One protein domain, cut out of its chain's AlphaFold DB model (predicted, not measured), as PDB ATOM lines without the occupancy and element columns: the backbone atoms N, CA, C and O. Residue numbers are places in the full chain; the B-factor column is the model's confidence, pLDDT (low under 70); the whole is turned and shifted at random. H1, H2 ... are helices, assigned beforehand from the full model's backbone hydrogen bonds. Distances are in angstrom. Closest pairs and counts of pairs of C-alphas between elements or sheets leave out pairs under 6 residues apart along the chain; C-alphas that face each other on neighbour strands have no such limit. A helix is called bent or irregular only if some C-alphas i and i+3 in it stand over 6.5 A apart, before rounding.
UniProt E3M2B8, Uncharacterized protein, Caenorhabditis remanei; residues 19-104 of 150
ATOM      1  N   VAL A  19      25.709  47.363 -22.921       83.50
ATOM      2  CA  VAL A  19      26.529  46.397 -22.171       83.50
ATOM      3  C   VAL A  19      27.114  47.045 -20.916       83.50
ATOM      4  O   VAL A  19      27.162  46.398 -19.865       83.50
ATOM      5  N   VAL A  20      27.514  48.317 -21.001       85.44
ATOM      6  CA  VAL A  20      28.017  49.090 -19.853       85.44
ATOM      7  C   VAL A  20      26.915  49.280 -18.812       85.44
ATOM      8  O   VAL A  20      27.094  48.876 -17.664       85.44
ATOM      9  N   GLN A  21      25.745  49.772 -19.227       86.44
ATOM     10  CA  GLN A  21      24.595  49.974 -18.340       86.44
ATOM     11  C   GLN A  21      24.130  48.659 -17.699       86.44
ATOM     12  O   GLN A  21      23.823  48.611 -16.511       86.44
ATOM     13  N   LYS A  22      24.132  47.548 -18.445       88.44
ATOM     14  CA  LYS A  22      23.807  46.228 -17.879       88.44
ATOM     15  C   LYS A  22      24.792  45.798 -16.799       88.44
ATOM     16  O   LYS A  22      24.353  45.268 -15.781       88.44
ATOM     17  N   LYS A  23      26.097  46.001 -16.996       91.56
ATOM     18  CA  LYS A  23      27.101  45.695 -15.963       91.56
ATOM     19  C   LYS A  23      26.904  46.557 -14.724       91.56
ATOM     20  O   LYS A  23      26.823  46.017 -13.627       91.56
ATOM     21  N   GLU A  24      26.767  47.860 -14.919       92.88
ATOM     22  CA  GLU A  24      26.567  48.834 -13.846       92.88
ATOM     23  C   GLU A  24      25.309  48.518 -13.026       92.88
ATOM     24  O   GLU A  24      25.356  48.470 -11.799       92.88
ATOM     25  N   TYR A  25      24.209  48.168 -13.696       93.94
ATOM     26  CA  TYR A  25      22.991  47.695 -13.042       93.94
ATOM     27  C   TYR A  25      23.232  46.447 -12.179       93.94
ATOM     28  O   TYR A  25      22.777  46.392 -11.038       93.94
ATOM     29  N   GLN A  26      23.959  45.444 -12.687       94.31
ATOM     30  CA  GLN A  26      24.263  44.234 -11.912       94.31
ATOM     31  C   GLN A  26      25.156  44.532 -10.701       94.31
ATOM     32  O   GLN A  26      24.974  43.939  -9.636       94.31
ATOM     33  N   GLU A  27      26.107  45.453 -10.841       95.56
ATOM     34  CA  GLU A  27      26.965  45.890  -9.742       95.56
ATOM     35  C   GLU A  27      26.166  46.605  -8.649       95.56
ATOM     36  O   GLU A  27      26.273  46.234  -7.477       95.56
ATOM     37  N   GLU A  28      25.329  47.578  -9.015       96.00
ATOM     38  CA  GLU A  28      24.497  48.319  -8.060       96.00
ATOM     39  C   GLU A  28      23.447  47.426  -7.397       96.00
ATOM     40  O   GLU A  28      23.254  47.508  -6.181       96.00
ATOM     41  N   LYS A  29      22.850  46.493  -8.148       95.69
ATOM     42  CA  LYS A  29      21.951  45.472  -7.599       95.69
ATOM     43  C   LYS A  29      22.656  44.627  -6.537       95.69
ATOM     44  O   LYS A  29      22.131  44.453  -5.440       95.69
ATOM     45  N   LYS A  30      23.859  44.128  -6.834       96.81
ATOM     46  CA  LYS A  30      24.631  43.299  -5.897       96.81
ATOM     47  C   LYS A  30      25.045  44.076  -4.646       96.81
ATOM     48  O   LYS A  30      25.115  43.490  -3.565       96.81
ATOM     49  N   LYS A  31      25.344  45.373  -4.768       95.44
ATOM     50  CA  LYS A  31      25.588  46.248  -3.609       95.44
ATOM     51  C   LYS A  31      24.328  46.370  -2.748       95.44
ATOM     52  O   LYS A  31      24.417  46.133  -1.547       95.44
ATOM     53  N   ALA A  32      23.176  46.611  -3.369       94.00
ATOM     54  CA  ALA A  32      21.906  46.764  -2.661       94.00
ATOM     55  C   ALA A  32      21.485  45.489  -1.924       94.00
ATOM     56  O   ALA A  32      21.110  45.552  -0.755       94.00
ATOM     57  N   GLU A  33      21.648  44.318  -2.547       95.94
ATOM     58  CA  GLU A  33      21.408  43.024  -1.891       95.94
ATOM     59  C   GLU A  33      22.289  42.831  -0.649       95.94
ATOM     60  O   GLU A  33      21.810  42.397   0.402       95.94
ATOM     61  N   LYS A  34      23.578  43.177  -0.750       96.31
ATOM     62  CA  LYS A  34      24.516  43.074   0.376       96.31
ATOM     63  C   LYS A  34      24.151  44.020   1.517       96.31
ATOM     64  O   LYS A  34      24.206  43.615   2.676       96.31
ATOM     65  N   GLU A  35      23.791  45.260   1.205       93.31
ATOM     66  CA  GLU A  35      23.383  46.249   2.206       93.31
ATOM     67  C   GLU A  35      22.072  45.839   2.898       93.31
ATOM     68  O   GLU A  35      22.014  45.845   4.128       93.31
ATOM     69  N   LEU A  36      21.068  45.359   2.152       93.12
ATOM     70  CA  LEU A  36      19.831  44.793   2.714       93.12
ATOM     71  C   LEU A  36      20.115  43.636   3.676       93.12
ATOM     72  O   LEU A  36      19.561  43.582   4.777       93.12
ATOM     73  N   MET A  37      20.990  42.710   3.282       95.19
ATOM     74  CA  MET A  37      21.390  41.596   4.141       95.19
ATOM     75  C   MET A  37      22.072  42.097   5.421       95.19
ATOM     76  O   MET A  37      21.716  41.651   6.515       95.19
ATOM     77  N   ALA A  38      22.988  43.062   5.309       93.38
ATOM     78  CA  ALA A  38      23.670  43.654   6.457       93.38
ATOM     79  C   ALA A  38      22.695  44.372   7.407       93.38
ATOM     80  O   ALA A  38      22.827  44.254   8.627       93.38
ATOM     81  N   LEU A  39      21.697  45.083   6.878       92.00
ATOM     82  CA  LEU A  39      20.651  45.729   7.674       92.00
ATOM     83  C   LEU A  39      19.789  44.709   8.423       92.00
ATOM     84  O   LEU A  39      19.559  44.865   9.625       92.00
ATOM     85  N   ARG A  40      19.367  43.631   7.753       92.38
ATOM     86  CA  ARG A  40      18.616  42.529   8.381       92.38
ATOM     87  C   ARG A  40      19.418  41.874   9.502       92.38
ATOM     88  O   ARG A  40      18.887  41.659  10.591       92.38
ATOM     89  N   GLU A  41      20.702  41.609   9.275       92.38
ATOM     90  CA  GLU A  41      21.590  41.069  10.305       92.38
ATOM     91  C   GLU A  41      21.732  42.044  11.481       92.38
ATOM     92  O   GLU A  41      21.586  41.650  12.641       92.38
ATOM     93  N   LEU A  42      21.947  43.333  11.211       89.88
ATOM     94  CA  LEU A  42      22.021  44.352  12.254       89.88
ATOM     95  C   LEU A  42      20.722  44.458  13.051       89.88
ATOM     96  O   LEU A  42      20.806  44.632  14.267       89.88
ATOM     97  N   LEU A  43      19.557  44.314  12.415       88.75
ATOM     98  CA  LEU A  43      18.246  44.360  13.066       88.75
ATOM     99  C   LEU A  43      18.105  43.266  14.129       88.75
ATOM    100  O   LEU A  43      17.611  43.538  15.225       88.75
ATOM    101  N   THR A  44      18.586  42.048  13.853       87.06
ATOM    102  CA  THR A  44      18.544  40.949  14.841       87.06
ATOM    103  C   THR A  44      19.265  41.318  16.139       87.06
ATOM    104  O   THR A  44      18.807  40.949  17.224       87.06
ATOM    105  N   ARG A  45      20.327  42.128  16.019       84.44
ATOM    106  CA  ARG A  45      21.207  42.595  17.097       84.44
ATOM    107  C   ARG A  45      20.735  43.888  17.776       84.44
ATOM    108  O   ARG A  45      21.440  44.376  18.660       84.44
ATOM    109  N   GLN A  46      19.620  44.481  17.345       81.31
ATOM    110  CA  GLN A  46      19.039  45.668  17.982       81.31
ATOM    111  C   GLN A  46      18.214  45.283  19.222       81.31
ATOM    112  O   GLN A  46      17.706  44.164  19.290       81.31
ATOM    113  N   PRO A  47      18.038  46.182  20.204       78.81
ATOM    114  CA  PRO A  47      17.126  45.948  21.321       78.81
ATOM    115  C   PRO A  47      15.659  45.952  20.856       78.81
ATOM    116  O   PRO A  47      15.304  46.649  19.903       78.81
ATOM    117  N   SER A  48      14.799  45.188  21.537       76.06
ATOM    118  CA  SER A  48      13.397  44.930  21.151       76.06
ATOM    119  C   SER A  48      12.586  46.197  20.863       76.06
ATOM    120  O   SER A  48      11.909  46.258  19.841       76.06
ATOM    121  N   TYR A  49      12.721  47.232  21.694       77.88
ATOM    122  CA  TYR A  49      11.977  48.488  21.550       77.88
ATOM    123  C   TYR A  49      12.322  49.283  20.273       77.88
ATOM    124  O   TYR A  49      11.491  50.042  19.790       77.88
ATOM    125  N   LYS A  50      13.515  49.096  19.680       71.81
ATOM    126  CA  LYS A  50      13.884  49.708  18.383       71.81
ATOM    127  C   LYS A  50      13.569  48.815  17.186       71.81
ATOM    128  O   LYS A  50      13.500  49.318  16.067       71.81
ATOM    129  N   LYS A  51      13.402  47.502  17.396       78.94
ATOM    130  CA  LYS A  51      13.210  46.537  16.302       78.94
ATOM    131  C   LYS A  51      11.969  46.838  15.472       78.94
ATOM    132  O   LYS A  51      12.027  46.647  14.267       78.94
ATOM    133  N   TYR A  52      10.879  47.286  16.092       75.31
ATOM    134  CA  TYR A  52       9.625  47.537  15.378       75.31
ATOM    135  C   TYR A  52       9.784  48.636  14.316       75.31
ATOM    136  O   TYR A  52       9.558  48.376  13.139       75.31
ATOM    137  N   ASN A  53      10.295  49.809  14.704       74.81
ATOM    138  CA  ASN A  53      10.487  50.933  13.779       74.81
ATOM    139  C   ASN A  53      11.524  50.613  12.694       74.81
ATOM    140  O   ASN A  53      11.272  50.815  11.515       74.81
ATOM    141  N   LEU A  54      12.662  50.021  13.074       82.06
ATOM    142  CA  LEU A  54      13.711  49.661  12.111       82.06
ATOM    143  C   LEU A  54      13.274  48.554  11.141       82.06
ATOM    144  O   LEU A  54      13.842  48.423  10.061       82.06
ATOM    145  N   ARG A  55      12.287  47.732  11.518       82.56
ATOM    146  CA  ARG A  55      11.723  46.715  10.630       82.56
ATOM    147  C   ARG A  55      10.882  47.344   9.525       82.56
ATOM    148  O   ARG A  55      10.954  46.831   8.416       82.56
ATOM    149  N   ALA A  56      10.140  48.414   9.810       78.88
ATOM    150  CA  ALA A  56       9.414  49.165   8.788       78.88
ATOM    151  C   ALA A  56      10.393  49.763   7.765       78.88
ATOM    152  O   ALA A  56      10.302  49.427   6.591       78.88
ATOM    153  N   ASP A  57      11.431  50.471   8.230       83.25
ATOM    154  CA  ASP A  57      12.464  51.051   7.354       83.25
ATOM    155  C   ASP A  57      13.139  49.991   6.448       83.25
ATOM    156  O   ASP A  57      13.440  50.234   5.280       83.25
ATOM    157  N   ILE A  58      13.389  48.785   6.978       87.31
ATOM    158  CA  ILE A  58      13.991  47.678   6.213       87.31
ATOM    159  C   ILE A  58      13.002  47.062   5.213       87.31
ATOM    160  O   ILE A  58      13.429  46.596   4.155       87.31
ATOM    161  N   LEU A  59      11.707  47.022   5.537       84.00
ATOM    162  CA  LEU A  59      10.671  46.571   4.606       84.00
ATOM    163  C   LEU A  59      10.513  47.565   3.453       84.00
ATOM    164  O   LEU A  59      10.549  47.137   2.304       84.00
ATOM    165  N   ASP A  60      10.492  48.867   3.734       80.19
ATOM    166  CA  ASP A  60      10.426  49.909   2.701       80.19
ATOM    167  C   ASP A  60      11.643  49.846   1.761       80.19
ATOM    168  O   ASP A  60      11.510  49.915   0.534       80.19
ATOM    169  N   ALA A  61      12.842  49.621   2.314       85.94
ATOM    170  CA  ALA A  61      14.051  49.402   1.520       85.94
ATOM    171  C   ALA A  61      13.959  48.131   0.652       85.94
ATOM    172  O   ALA A  61      14.429  48.118  -0.488       85.94
ATOM    173  N   GLN A  62      13.344  47.061   1.168       90.88
ATOM    174  CA  GLN A  62      13.120  45.828   0.413       90.88
ATOM    175  C   GLN A  62      12.121  46.032  -0.729       90.88
ATOM    176  O   GLN A  62      12.356  45.539  -1.835       90.88
ATOM    177  N   ASP A  63      11.031  46.748  -0.482       86.81
ATOM    178  CA  ASP A  63      10.008  47.028  -1.487       86.81
ATOM    179  C   ASP A  63      10.562  47.933  -2.586       86.81
ATOM    180  O   ASP A  63      10.378  47.658  -3.774       86.81
ATOM    181  N   THR A  64      11.364  48.928  -2.212       87.56
ATOM    182  CA  THR A  64      12.086  49.791  -3.157       87.56
ATOM    183  C   THR A  64      13.112  49.001  -3.974       87.56
ATOM    184  O   THR A  64      13.218  49.170  -5.190       87.56
ATOM    185  N   PHE A  65      13.841  48.068  -3.357       91.62
ATOM    186  CA  PHE A  65      14.728  47.161  -4.090       91.62
ATOM    187  C   PHE A  65      13.955  46.299  -5.101       91.62
ATOM    188  O   PHE A  65      14.374  46.150  -6.254       91.62
ATOM    189  N   ASN A  66      12.808  45.753  -4.694       90.25
ATOM    190  CA  ASN A  66      11.942  44.954  -5.559       90.25
ATOM    191  C   ASN A  66      11.369  45.794  -6.709       90.25
ATOM    192  O   ASN A  66      11.268  45.294  -7.830       90.25
ATOM    193  N   LEU A  67      11.063  47.074  -6.476       88.94
ATOM    194  CA  LEU A  67      10.601  48.002  -7.507       88.94
ATOM    195  C   LEU A  67      11.625  48.140  -8.642       88.94
ATOM    196  O   LEU A  67      11.240  48.129  -9.809       88.94
ATOM    197  N   TYR A  68      12.921  48.210  -8.337       88.88
ATOM    198  CA  TYR A  68      13.963  48.386  -9.359       88.88
ATOM    199  C   TYR A  68      14.519  47.081  -9.942       88.88
ATOM    200  O   TYR A  68      15.200  47.116 -10.970       88.88
ATOM    201  N   THR A  69      14.228  45.933  -9.325       91.00
ATOM    202  CA  THR A  69      14.770  44.625  -9.741       91.00
ATOM    203  C   THR A  69      13.723  43.607 -10.193       91.00
ATOM    204  O   THR A  69      14.080  42.595 -10.805       91.00
ATOM    205  N   GLY A  70      12.444  43.865  -9.916       85.06
ATOM    206  CA  GLY A  70      11.321  42.978 -10.189       85.06
ATOM    207  C   GLY A  70      11.017  42.828 -11.677       85.06
ATOM    208  O   GLY A  70      11.057  43.779 -12.445       85.06
ATOM    209  N   ARG A  71      10.658  41.615 -12.106       77.75
ATOM    210  CA  ARG A  71      10.502  41.276 -13.532       77.75
ATOM    211  C   ARG A  71       9.503  42.180 -14.272       77.75
ATOM    212  O   ARG A  71       9.793  42.595 -15.385       77.75
ATOM    213  N   MET A  72       8.382  42.525 -13.633       72.88
ATOM    214  CA  MET A  72       7.343  43.388 -14.219       72.88
ATOM    215  C   MET A  72       7.756  44.861 -14.363       72.88
ATOM    216  O   MET A  72       7.170  45.588 -15.160       72.88
ATOM    217  N   THR A  73       8.747  45.327 -13.600       72.00
ATOM    218  CA  THR A  73       9.210  46.721 -13.646       72.00
ATOM    219  C   THR A  73      10.405  46.907 -14.575       72.00
ATOM    220  O   THR A  73      10.615  48.015 -15.063       72.00
ATOM    221  N   LEU A  74      11.134  45.831 -14.910       76.06
ATOM    222  CA  LEU A  74      12.236  45.870 -15.884       76.06
ATOM    223  C   LEU A  74      11.788  46.340 -17.277       76.06
ATOM    224  O   LEU A  74      12.615  46.870 -18.020       76.06
ATOM    225  N   GLU A  75      10.517  46.118 -17.616       76.69
ATOM    226  CA  GLU A  75       9.896  46.504 -18.890       76.69
ATOM    227  C   GLU A  75       9.371  47.946 -18.880       76.69
ATOM    228  O   GLU A  75       9.248  48.562 -19.933       76.69
ATOM    229  N   ARG A  76       9.075  48.497 -17.694       81.75
ATOM    230  CA  ARG A  76       8.463  49.827 -17.529       81.75
ATOM    231  C   ARG A  76       9.470  50.922 -17.199       81.75
ATOM    232  O   ARG A  76       9.255  52.071 -17.562       81.75
ATOM    233  N   ILE A  77      10.536  50.577 -16.480       83.50
ATOM    234  CA  ILE A  77      11.531  51.528 -15.983       83.50
ATOM    235  C   ILE A  77      12.804  51.396 -16.820       83.50
ATOM    236  O   ILE A  77      13.346  50.294 -16.999       83.50
ATOM    237  N   GLY A  78      13.321  52.527 -17.306       87.94
ATOM    238  CA  GLY A  78      14.587  52.579 -18.030       87.94
ATOM    239  C   GLY A  78      15.722  51.940 -17.225       87.94
ATOM    240  O   GLY A  78      15.713  51.918 -15.994       87.94
ATOM    241  N   ILE A  79      16.709  51.351 -17.905       89.75
ATOM    242  CA  ILE A  79      17.860  50.757 -17.203       89.75
ATOM    243  C   ILE A  79      18.650  51.818 -16.427       89.75
ATOM    244  O   ILE A  79      19.126  51.545 -15.330       89.75
ATOM    245  N   GLN A  80      18.711  53.040 -16.956       89.94
ATOM    246  CA  GLN A  80      19.366  54.175 -16.321       89.94
ATOM    247  C   GLN A  80      18.648  54.608 -15.034       89.94
ATOM    248  O   GLN A  80      19.294  54.706 -13.995       89.94
ATOM    249  N   ASP A  81      17.320  54.737 -15.063       89.12
ATOM    250  CA  ASP A  81      16.525  55.073 -13.872       89.12
ATOM    251  C   ASP A  81      16.627  53.989 -12.793       89.12
ATOM    252  O   ASP A  81      16.670  54.286 -11.601       89.12
ATOM    253  N   ARG A  82      16.715  52.714 -13.195       89.50
ATOM    254  CA  ARG A  82      16.961  51.603 -12.262       89.50
ATOM    255  C   ARG A  82      18.332  51.700 -11.605       89.50
ATOM    256  O   ARG A  82      18.433  51.485 -10.402       89.50
ATOM    257  N   ILE A  83      19.378  52.008 -12.373       92.06
ATOM    258  CA  ILE A  83      20.731  52.214 -11.832       92.06
ATOM    259  C   ILE A  83      20.718  53.368 -10.830       92.06
ATOM    260  O   ILE A  83      21.243  53.231  -9.727       92.06
ATOM    261  N   GLU A  84      20.102  54.492 -11.189       91.88
ATOM    262  CA  GLU A  84      20.037  55.662 -10.319       91.88
ATOM    263  C   GLU A  84      19.206  55.398  -9.056       91.88
ATOM    264  O   GLU A  84      19.650  55.714  -7.951       91.88
ATOM    265  N   GLY A  85      18.051  54.746  -9.194       85.81
ATOM    266  CA  GLY A  85      17.218  54.321  -8.070       85.81
ATOM    267  C   GLY A  85      17.968  53.398  -7.109       85.81
ATOM    268  O   GLY A  85      17.971  53.632  -5.901       85.81
ATOM    269  N   LEU A  86      18.693  52.406  -7.638       90.75
ATOM    270  CA  LEU A  86      19.526  51.511  -6.828       90.75
ATOM    271  C   LEU A  86      20.687  52.244  -6.146       90.75
ATOM    272  O   LEU A  86      21.005  51.927  -5.001       90.75
ATOM    273  N   ARG A  87      21.296  53.244  -6.794       92.88
ATOM    274  CA  ARG A  87      22.339  54.082  -6.175       92.88
ATOM    275  C   ARG A  87      21.806  54.884  -4.997       92.88
ATOM    276  O   ARG A  87      22.427  54.874  -3.937       92.88
ATOM    277  N   ARG A  88      20.656  55.541  -5.166       86.81
ATOM    278  CA  ARG A  88      19.995  56.291  -4.087       86.81
ATOM    279  C   ARG A  88      19.657  55.365  -2.921       86.81
ATOM    280  O   ARG A  88      20.044  55.647  -1.791       86.81
ATOM    281  N   LEU A  89      19.071  54.205  -3.223       90.12
ATOM    282  CA  LEU A  89      18.760  53.183  -2.228       90.12
ATOM    283  C   LEU A  89      20.022  52.690  -1.492       90.12
ATOM    284  O   LEU A  89      20.018  52.567  -0.270       90.12
ATOM    285  N   ASN A  90      21.134  52.462  -2.199       89.69
ATOM    286  CA  ASN A  90      22.420  52.090  -1.591       89.69
ATOM    287  C   ASN A  90      22.926  53.145  -0.596       89.69
ATOM    288  O   ASN A  90      23.408  52.797   0.491       89.69
ATOM    289  N   THR A  91      22.811  54.427  -0.943       88.25
ATOM    290  CA  THR A  91      23.172  55.538  -0.054       88.25
ATOM    291  C   THR A  91      22.266  55.583   1.174       88.25
ATOM    292  O   THR A  91      22.769  55.652   2.296       88.25
ATOM    293  N   GLU A  92      20.950  55.469   0.999       82.75
ATOM    294  CA  GLU A  92      19.978  55.467   2.101       82.75
ATOM    295  C   GLU A  92      20.190  54.290   3.060       82.75
ATOM    296  O   GLU A  92      20.224  54.475   4.280       82.75
ATOM    297  N   MET A  93      20.425  53.089   2.529       90.94
ATOM    298  CA  MET A  93      20.718  51.906   3.337       90.94
ATOM    299  C   MET A  93      22.050  52.023   4.079       90.94
ATOM    300  O   MET A  93      22.148  51.601   5.233       90.94
ATOM    301  N   SER A  94      23.060  52.650   3.471       90.12
ATOM    302  CA  SER A  94      24.321  52.973   4.153       90.12
ATOM    303  C   SER A  94      24.093  53.976   5.294       90.12
ATOM    304  O   SER A  94      24.547  53.742   6.418       90.12
ATOM    305  N   HIS A  95      23.286  55.010   5.024       86.25
ATOM    306  CA  HIS A  95      22.547  55.860   5.965       86.25
ATOM    307  C   HIS A  95      22.080  55.125   7.223       86.25
ATOM    308  O   HIS A  95      22.543  55.319   8.359       86.25
ATOM    309  N   LEU A  96      21.121  54.242   6.981       85.75
ATOM    310  CA  LEU A  96      20.430  53.475   7.999       85.75
ATOM    311  C   LEU A  96      21.393  52.554   8.755       85.75
ATOM    312  O   LEU A  96      21.342  52.479   9.986       85.75
ATOM    313  N   LYS A  97      22.335  51.923   8.050       89.19
ATOM    314  CA  LYS A  97      23.367  51.057   8.629       89.19
ATOM    315  C   LYS A  97      24.232  51.815   9.632       89.19
ATOM    316  O   LYS A  97      24.479  51.311  10.731       89.19
ATOM    317  N   GLU A  98      24.683  53.021   9.297       87.44
ATOM    318  CA  GLU A  98      25.440  53.861  10.228       87.44
ATOM    319  C   GLU A  98      24.611  54.268  11.446       87.44
ATOM    320  O   GLU A  98      25.096  54.165  12.576       87.44
ATOM    321  N   LYS A  99      23.349  54.662  11.246       83.56
ATOM    322  CA  LYS A  99      22.423  55.006  12.338       83.56
ATOM    323  C   LYS A  99      22.226  53.822  13.291       83.56
ATOM    324  O   LYS A  99      22.345  53.976  14.510       83.56
ATOM    325  N   MET A 100      22.013  52.622  12.752       82.69
ATOM    326  CA  MET A 100      21.877  51.384  13.525       82.69
ATOM    327  C   MET A 100      23.154  51.043  14.303       82.69
ATOM    328  O   MET A 100      23.061  50.625  15.461       82.69
ATOM    329  N   LYS A 101      24.342  51.266  13.722       84.75
ATOM    330  CA  LYS A 101      25.632  51.084  14.411       84.75
ATOM    331  C   LYS A 101      25.840  52.106  15.534       84.75
ATOM    332  O   LYS A 101      26.152  51.707  16.653       84.75
ATOM    333  N   LYS A 102      25.601  53.399  15.281       74.06
ATOM    334  CA  LYS A 102      25.718  54.482  16.284       74.06
ATOM    335  C   LYS A 102      24.751  54.290  17.451       74.06
ATOM    336  O   LYS A 102      25.096  54.553  18.600       74.06
ATOM    337  N   SER A 103      23.563  53.748  17.187       63.16
ATOM    338  CA  SER A 103      22.575  53.482  18.234       63.16
ATOM    339  C   SER A 103      23.060  52.483  19.300       63.16
ATOM    340  O   SER A 103      22.674  52.628  20.463       63.16
ATOM    341  N   LYS A 104      23.967  51.548  18.956       57.75
ATOM    342  CA  LYS A 104      24.644  50.681  19.938       57.75
ATOM    343  C   LYS A 104      25.576  51.465  20.866       57.75
ATOM    344  O   LYS A 104      25.612  51.178  22.055       57.75
TER     345      LYS A 104
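What this domain is: This is residues 19 to 104 of the 150 residues of an uncharacterized protein of Caenorhabditis remanei (UniProt E3M2B8). Three long helices, H1, H2 and H3, run side by side in a slim bundle, their centres making a triangle and their lengths making the long axis of the rod. H1 and H3 run the same way and share the most contacts, while H2 folds back between them in the chain, running opposite ways to both. The printed part has 86 residues with three named helices in the order H1, H2, H3, and no named strand; the class is all helix. It is only just compact, close to loose, with a radius of gyration of the C-alphas of 13.9 A, and the C-alphas span 44 by 21 by 15 A.

How they stand to each other: H1, residues 19 to 44, and H3, residues 79 to 104, are the longest helices, with 26 residues each. They touch with 30 pairs of C-alphas within 8 A, and the closest C-alphas are those of Tyr 25 and Ile 83, 5.2 A apart. Their lines stand at a shallow tilt of 23 degrees, the same way. H2, residues 48 to 69, touches H1 with 11 such pairs, the closest C-alphas being those of Leu 43 and Lys 51, 6.4 A apart. H1 and H2 form a helical hairpin at a shallow tilt of 15 degrees, opposite ways. H2 and H3 form a second helical hairpin, at a shallow tilt of 13 degrees, opposite ways. They touch with residues 61 to 69 of H2 and 82 to 93 of H3 alone, and the closest C-alphas, of Tyr 68 and Arg 82, are 5.3 A apart. The three helices make an up and down bundle, each helix running against the one before it in the chain, and their packing is mostly aligned. In H1 every O i to N i+4 pair is within hydrogen-bond range; in H2 16 of 18 are, and in H3 21 of 22.

Where its parts are: H1 begins at C-alpha 19, at (26.529, 46.397, -22.171), and measures 38.3 A from first to last C-alpha. H3 measures 37.8 A and ends at C-alpha 104, at (24.644, 50.681, 19.938). H2 begins at C-alpha 48, at (13.397, 44.930, 21.151), and measures 30.9 A. It has a kink of 28 degrees near residue 55 and is only just irregular, with C-alphas 49 and 52 6.7 A apart.

The domain as a whole: The two C-alphas farthest apart are those of Val 19 and Tyr 49, at 46.1 A. The printed part has no cut. The link from H1 to H2, 3 residues, is tight, and the link from H2 to H3, 9 residues, is short. The mean pLDDT of the printed part is 86.3, and residues 103 to 104 are under 70.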